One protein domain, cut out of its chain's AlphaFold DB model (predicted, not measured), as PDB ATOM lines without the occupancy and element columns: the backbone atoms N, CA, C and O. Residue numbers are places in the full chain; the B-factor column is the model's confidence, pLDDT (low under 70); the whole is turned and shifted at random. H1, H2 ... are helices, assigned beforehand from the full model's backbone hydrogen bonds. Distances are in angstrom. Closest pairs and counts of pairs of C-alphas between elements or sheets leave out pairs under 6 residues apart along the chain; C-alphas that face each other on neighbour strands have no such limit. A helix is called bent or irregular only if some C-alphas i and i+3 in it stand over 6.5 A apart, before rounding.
ATOM      1  N   TYR A  12     -32.459 -14.746  15.686       88.75
ATOM      2  CA  TYR A  12     -33.581 -15.266  16.462       88.75
ATOM      3  C   TYR A  12     -33.925 -14.277  17.578       88.75
ATOM      4  O   TYR A  12     -33.051 -13.877  18.346       88.75
ATOM      5  N   HIS A  13     -35.184 -13.824  17.625       93.31
ATOM      6  CA  HIS A  13     -35.661 -12.771  18.541       93.31
ATOM      7  C   HIS A  13     -34.786 -11.509  18.562       93.31
ATOM      8  O   HIS A  13     -34.551 -10.914  19.606       93.31
ATOM      9  N   GLY A  14     -34.280 -11.102  17.395       91.12
ATOM     10  CA  GLY A  14     -33.442  -9.908  17.261       91.12
ATOM     11  C   GLY A  14     -31.959 -10.112  17.592       91.12
ATOM     12  O   GLY A  14     -31.195  -9.160  17.464       91.12
ATOM     13  N   HIS A  15     -31.535 -11.328  17.945       89.56
ATOM     14  CA  HIS A  15     -30.138 -11.656  18.229       89.56
ATOM     15  C   HIS A  15     -29.528 -12.512  17.120       89.56
ATOM     16  O   HIS A  15     -30.131 -13.496  16.691       89.56
ATOM     17  N   ASP A  16     -28.328 -12.149  16.667       90.62
ATOM     18  CA  ASP A  16     -27.563 -12.946  15.707       90.62
ATOM     19  C   ASP A  16     -27.318 -14.352  16.272       90.62
ATOM     20  O   ASP A  16     -26.896 -14.514  17.422       90.62
ATOM     21  N   LEU A  17     -27.577 -15.378  15.460       90.19
ATOM     22  CA  LEU A  17     -27.180 -16.738  15.813       90.19
ATOM     23  C   LEU A  17     -25.649 -16.864  15.751       90.19
ATOM     24  O   LEU A  17     -25.015 -16.198  14.930       90.19
ATOM     25  N   PRO A  18     -25.024 -17.735  16.563       90.62
ATOM     26  CA  PRO A  18     -23.611 -18.028  16.379       90.62
ATOM     27  C   PRO A  18     -23.361 -18.541  14.954       90.62
ATOM     28  O   PRO A  18     -24.128 -19.344  14.424       90.62
ATOM     29  N   TYR A  19     -22.284 -18.082  14.327       88.12
ATOM     30  CA  TYR A  19     -21.934 -18.427  12.952       88.12
ATOM     31  C   TYR A  19     -20.426 -18.676  12.851       88.12
ATOM     32  O   TYR A  19     -19.647 -18.161  13.652       88.12
ATOM     33  N   SER A  20     -20.009 -19.490  11.881       87.50
ATOM     34  CA  SER A  20     -18.589 -19.632  11.552       87.50
ATOM     35  C   SER A  20     -18.201 -18.511  10.598       87.50
ATOM     36  O   SER A  20     -18.787 -18.386   9.522       87.50
ATOM     37  N   SER A  21     -17.243 -17.678  11.001       83.81
ATOM     38  CA  SER A  21     -16.716 -16.622  10.144       83.81
ATOM     39  C   SER A  21     -15.818 -17.198   9.050       83.81
ATOM     40  O   SER A  21     -15.207 -18.256   9.206       83.81
ATOM     41  N   SER A  22     -15.728 -16.474   7.939       83.06
ATOM     42  CA  SER A  22     -14.759 -16.727   6.879       83.06
ATOM     43  C   SER A  22     -14.259 -15.395   6.338       83.06
ATOM     44  O   SER A  22     -15.053 -14.486   6.092       83.06
ATOM     45  N   GLU A  23     -12.951 -15.299   6.122       85.69
ATOM     46  CA  GLU A  23     -12.305 -14.130   5.516       85.69
ATOM     47  C   GLU A  23     -12.301 -14.196   3.981       85.69
ATOM     48  O   GLU A  23     -11.869 -13.261   3.306       85.69
ATOM     49  N   CYS A  24     -12.787 -15.288   3.379       84.50
ATOM     50  CA  CYS A  24     -12.680 -15.474   1.933       84.50
ATOM     51  C   CYS A  24     -13.470 -14.424   1.141       84.50
ATOM     52  O   CYS A  24     -13.038 -14.000   0.065       84.50
ATOM     53  N   LEU A  25     -14.587 -13.953   1.703       82.06
ATOM     54  CA  LEU A  25     -15.390 -12.870   1.139       82.06
ATOM     55  C   LEU A  25     -14.762 -11.493   1.393       82.06
ATOM     56  O   LEU A  25     -15.016 -10.567   0.624       82.06
ATOM     57  N   SER A  26     -13.911 -11.351   2.408       85.50
ATOM     58  CA  SER A  26     -13.103 -10.148   2.658       85.50
ATOM     59  C   SER A  26     -11.927 -10.039   1.674       85.50
ATOM     60  O   SER A  26     -11.395  -8.955   1.435       85.50
ATOM     61  N   HIS A  27     -11.557 -11.153   1.030       88.62
ATOM     62  CA  HIS A  27     -10.425 -11.255   0.108       88.62
ATOM     63  C   HIS A  27     -10.803 -11.816  -1.277       88.62
ATOM     64  O   HIS A  27     -10.072 -12.612  -1.861       88.62
ATOM     65  N   ILE A  28     -11.927 -11.365  -1.854       88.81
ATOM     66  CA  ILE A  28     -12.473 -11.880  -3.131       88.81
ATOM     67  C   ILE A  28     -11.410 -12.076  -4.233       88.81
ATOM     68  O   ILE A  28     -11.392 -13.153  -4.831       88.81
ATOM     69  N   PRO A  29     -10.503 -11.120  -4.535       92.06
ATOM     70  CA  PRO A  29      -9.538 -11.310  -5.619       92.06
ATOM     71  C   PRO A  29      -8.603 -12.506  -5.407       92.06
ATOM     72  O   PRO A  29      -8.382 -13.276  -6.347       92.06
ATOM     73  N   SER A  30      -8.073 -12.691  -4.192       92.62
ATOM     74  CA  SER A  30      -7.184 -13.816  -3.884       92.62
ATOM     75  C   SER A  30      -7.965 -15.122  -3.779       92.62
ATOM     76  O   SER A  30      -7.514 -16.126  -4.324       92.62
ATOM     77  N   THR A  31      -9.167 -15.103  -3.197       91.88
ATOM     78  CA  THR A  31     -10.046 -16.275  -3.125       91.88
ATOM     79  C   THR A  31     -10.417 -16.784  -4.521       91.88
ATOM     80  O   THR A  31     -10.299 -17.975  -4.801       91.88
ATOM     81  N   LEU A  32     -10.782 -15.893  -5.450       93.38
ATOM     82  CA  LEU A  32     -11.066 -16.273  -6.838       93.38
ATOM     83  C   LEU A  32      -9.810 -16.750  -7.579       93.38
ATOM     84  O   LEU A  32      -9.901 -17.611  -8.454       93.38
ATOM     85  N   ALA A  33      -8.634 -16.195  -7.275       94.69
ATOM     86  CA  ALA A  33      -7.376 -16.681  -7.838       94.69
ATOM     87  C   ALA A  33      -7.025 -18.090  -7.331       94.69
ATOM     88  O   ALA A  33      -6.532 -18.899  -8.116       94.69
ATOM     89  N   ALA A  34      -7.307 -18.390  -6.059       94.62
ATOM     90  CA  ALA A  34      -7.146 -19.719  -5.477       94.62
ATOM     91  C   ALA A  34      -8.124 -20.725  -6.100       94.62
ATOM     92  O   ALA A  34      -7.684 -21.762  -6.593       94.62
ATOM     93  N   LEU A  35      -9.413 -20.373  -6.202       94.94
ATOM     94  CA  LEU A  35     -10.426 -21.197  -6.867       94.94
ATOM     95  C   LEU A  35     -10.020 -21.556  -8.303       94.94
ATOM     96  O   LEU A  35     -10.045 -22.723  -8.670       94.94
ATOM     97  N   ARG A  36      -9.576 -20.582  -9.112       95.38
ATOM     98  CA  ARG A  36      -9.152 -20.838 -10.505       95.38
ATOM     99  C   ARG A  36      -7.974 -21.808 -10.633       95.38
ATOM    100  O   ARG A  36      -7.790 -22.378 -11.703       95.38
ATOM    101  N   LYS A  37      -7.147 -21.941  -9.593       95.38
ATOM    102  CA  LYS A  37      -5.987 -22.843  -9.566       95.38
ATOM    103  C   LYS A  37      -6.304 -24.201  -8.936       95.38
ATOM    104  O   LYS A  37      -5.467 -25.094  -9.021       95.38
ATOM    105  N   ASN A  38      -7.462 -24.358  -8.292       94.06
ATOM    106  CA  ASN A  38      -7.831 -25.588  -7.606       94.06
ATOM    107  C   ASN A  38      -8.378 -26.615  -8.622       94.06
ATOM    108  O   ASN A  38      -9.386 -26.339  -9.269       94.06
ATOM    109  N   PRO A  39      -7.755 -27.800  -8.769       94.44
ATOM    110  CA  PRO A  39      -8.179 -28.797  -9.755       94.44
ATOM    111  C   PRO A  39      -9.501 -29.499  -9.403       94.44
ATOM    112  O   PRO A  39     -10.096 -30.131 -10.272       94.44
ATOM    113  N   ASN A  40      -9.969 -29.396  -8.155       92.31
ATOM    114  CA  ASN A  40     -11.167 -30.087  -7.675       92.31
ATOM    115  C   ASN A  40     -12.463 -29.303  -7.935       92.31
ATOM    116  O   ASN A  40     -13.549 -29.857  -7.766       92.31
ATOM    117  N   TYR A  41     -12.368 -28.027  -8.326       92.81
ATOM    118  CA  TYR A  41     -13.521 -27.138  -8.452       92.81
ATOM    119  C   TYR A  41     -13.508 -26.348  -9.757       92.81
ATOM    120  O   TYR A  41     -12.480 -25.876 -10.230       92.81
ATOM    121  N   ASN A  42     -14.701 -26.124 -10.298       90.62
ATOM    122  CA  ASN A  42     -14.932 -25.178 -11.381       90.62
ATOM    123  C   ASN A  42     -15.452 -23.842 -10.840       90.62
ATOM    124  O   ASN A  42     -16.024 -23.770  -9.754       90.62
ATOM    125  N   MET A  43     -15.376 -22.784 -11.653       90.00
ATOM    126  CA  MET A  43     -15.958 -21.478 -11.302       90.00
ATOM    127  C   MET A  43     -17.461 -21.549 -10.993       90.00
ATOM    128  O   MET A  43     -17.957 -20.779 -10.177       90.00
ATOM    129  N   SER A  44     -18.185 -22.487 -11.608       88.62
ATOM    130  CA  SER A  44     -19.604 -22.715 -11.323       88.62
ATOM    131  C   SER A  44     -19.871 -23.338  -9.948       88.62
ATOM    132  O   SER A  44     -21.013 -23.356  -9.514       88.62
ATOM    133  N   GLN A  45     -18.835 -23.846  -9.274       91.88
ATOM    134  CA  GLN A  45     -18.887 -24.478  -7.951       91.88
ATOM    135  C   GLN A  45     -18.278 -23.572  -6.869       91.88
ATOM    136  O   GLN A  45     -17.892 -24.038  -5.799       91.88
ATOM    137  N   MET A  46     -18.175 -22.266  -7.138       91.81
ATOM    138  CA  MET A  46     -17.586 -21.279  -6.229       91.81
ATOM    139  C   MET A  46     -18.214 -21.316  -4.829       91.81
ATOM    140  O   MET A  46     -17.497 -21.262  -3.836       91.81
ATOM    141  N   ASN A  47     -19.540 -21.449  -4.741       90.62
ATOM    142  CA  ASN A  47     -20.225 -21.524  -3.452       90.62
ATOM    143  C   ASN A  47     -19.821 -22.787  -2.679       90.62
ATOM    144  O   ASN A  47     -19.480 -22.698  -1.502       90.62
ATOM    145  N   ARG A  48     -19.778 -23.949  -3.341       92.81
ATOM    146  CA  ARG A  48     -19.352 -25.208  -2.722       92.81
ATOM    147  C   ARG A  48     -17.907 -25.115  -2.236       92.81
ATOM    148  O   ARG A  48     -17.623 -25.535  -1.118       92.81
ATOM    149  N   TYR A  49     -17.030 -24.522  -3.046       93.75
ATOM    150  CA  TYR A  49     -15.646 -24.230  -2.674       93.75
ATOM    151  C   TYR A  49     -15.573 -23.354  -1.417       93.75
ATOM    152  O   TYR A  49     -14.845 -23.693  -0.493       93.75
ATOM    153  N   TYR A  50     -16.367 -22.282  -1.318       91.00
ATOM    154  CA  TYR A  50     -16.380 -21.434  -0.119       91.00
ATOM    155  C   TYR A  50     -16.790 -22.189   1.143       91.00
ATOM    156  O   TYR A  50     -16.186 -21.987   2.192       91.00
ATOM    157  N   TYR A  51     -17.788 -23.067   1.063       90.06
ATOM    158  CA  TYR A  51     -18.177 -23.852   2.231       90.06
ATOM    159  C   TYR A  51     -17.095 -24.862   2.628       90.06
ATOM    160  O   TYR A  51     -16.786 -24.967   3.805       90.06
ATOM    161  N   ILE A  52     -16.501 -25.582   1.674       91.75
ATOM    162  CA  ILE A  52     -15.555 -26.658   1.998       91.75
ATOM    163  C   ILE A  52     -14.155 -26.142   2.343       91.75
ATOM    164  O   ILE A  52     -13.559 -26.613   3.302       91.75
ATOM    165  N   GLU A  53     -13.633 -25.192   1.571       91.56
ATOM    166  CA  GLU A  53     -12.205 -24.842   1.579       91.56
ATOM    167  C   GLU A  53     -11.909 -23.519   2.291       91.56
ATOM    168  O   GLU A  53     -10.753 -23.176   2.504       91.56
ATOM    169  N   CYS A  54     -12.932 -22.714   2.591       90.00
ATOM    170  CA  CYS A  54     -12.741 -21.369   3.143       90.00
ATOM    171  C   CYS A  54     -13.273 -21.202   4.571       90.00
ATOM    172  O   CYS A  54     -13.240 -20.088   5.103       90.00
ATOM    173  N   ILE A  55     -13.798 -22.263   5.182       86.75
ATOM    174  CA  ILE A  55     -14.249 -22.261   6.573       86.75
ATOM    175  C   ILE A  55     -13.362 -23.234   7.344       86.75
ATOM    176  O   ILE A  55     -13.607 -24.435   7.354       86.75
ATOM    177  N   ASP A  56     -12.345 -22.699   8.018       74.56
ATOM    178  CA  ASP A  56     -11.364 -23.522   8.738       74.56
ATOM    179  C   ASP A  56     -11.931 -24.107  10.041       74.56
ATOM    180  O   ASP A  56     -11.526 -25.179  10.482       74.56
ATOM    181  N   ASN A  57     -12.892 -23.410  10.662       73.81
ATOM    182  CA  ASN A  57     -13.412 -23.738  11.989       73.81
ATOM    183  C   ASN A  57     -14.945 -23.778  12.002       73.81
ATOM    184  O   ASN A  57     -15.630 -22.833  12.414       73.81
ATOM    185  N   TYR A  58     -15.508 -24.911  11.587       83.50
ATOM    186  CA  TYR A  58     -16.874 -25.246  11.978       83.50
ATOM    187  C   TYR A  58     -16.914 -25.470  13.489       83.50
ATOM    188  O   TYR A  58     -16.244 -26.360  14.006       83.50
ATOM    189  N   THR A  59     -17.682 -24.650  14.204       85.44
ATOM    190  CA  THR A  59     -17.788 -24.748  15.664       85.44
ATOM    191  C   THR A  59     -19.100 -25.412  16.055       85.44
ATOM    192  O   THR A  59     -20.120 -25.224  15.394       85.44
ATOM    193  N   GLU A  60     -19.116 -26.121  17.182       88.56
ATOM    194  CA  GLU A  60     -20.374 -26.630  17.748       88.56
ATOM    195  C   GLU A  60     -21.366 -25.505  18.085       88.56
ATOM    196  O   GLU A  60     -22.574 -25.731  18.097       88.56
ATOM    197  N   ALA A  61     -20.880 -24.283  18.332       89.81
ATOM    198  CA  ALA A  61     -21.738 -23.131  18.581       89.81
ATOM    199  C   ALA A  61     -22.505 -22.698  17.321       89.81
ATOM    200  O   ALA A  61     -23.685 -22.375  17.419       89.81
ATOM    201  N   SER A  62     -21.848 -22.710  16.155       89.25
ATOM    202  CA  SER A  62     -22.420 -22.286  14.869       89.25
ATOM    203  C   SER A  62     -23.230 -23.364  14.148       89.25
ATOM    204  O   SER A  62     -23.848 -23.099  13.115       89.25
ATOM    205  N   ARG A  63     -23.246 -24.592  14.675       90.81
ATOM    206  CA  ARG A  63     -24.051 -25.689  14.145       90.81
ATOM    207  C   ARG A  63     -25.521 -25.518  14.538       90.81
ATOM    208  O   ARG A  63     -25.850 -25.264  15.694       90.81
ATOM    209  N   ILE A  64     -26.422 -25.770  13.590       91.56
ATOM    210  CA  ILE A  64     -27.845 -25.960  13.899       91.56
ATOM    211  C   ILE A  64     -28.002 -27.244  14.725       91.56
ATOM    212  O   ILE A  64     -27.640 -28.334  14.274       91.56
TER     213      ILE A  64
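This is residues 12 to 64 of the 173 residues of the protein "BAAT / Acyl-CoA thioester hydrolase C terminal" of uncultured Ruminococcus sp (UniProt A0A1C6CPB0). With little regular structure, the domain is two short helices, H2 and H1, meeting near their ends as an L, from which two unnamed end stretches, residues 12 to 27 and 54 to 64, run off toward the same end and make much of the length. The printed part has 53 residues, and the two named helices, H1 then H2, hold 21 of them; the class is all helix, with no named strand. It is loose, with a radius of gyration of the C-alphas of 13.3 A, and spans 41 by 19 by 18 A.

H2, residues 43 to 53, touches H1, residues 28 to 37; their closest C-alphas, those of Met 43 and Arg 36, are 6.9 A apart. Their lines are about perpendicular, at 77 degrees. H2 is irregular, with C-alphas 44 and 47 8.0 A apart, and its line is a rough one. In H1 every O i to N i+4 pair is within hydrogen-bond range; in H2, 5 of 7 are.

H2 measures 13.8 A from first to last C-alpha and ends at C-alpha 53 (-12.205, -24.842, 1.579). H1 measures 14.3 A and begins at C-alpha 28 (-12.473, -11.880, -3.131).

The C-alphas farthest apart, those of His 13 and Pro 39, are 42.6 A apart. The link from H1 to H2 is tight. The printed part has no cut, and no printed residue is under 70 in pLDDT.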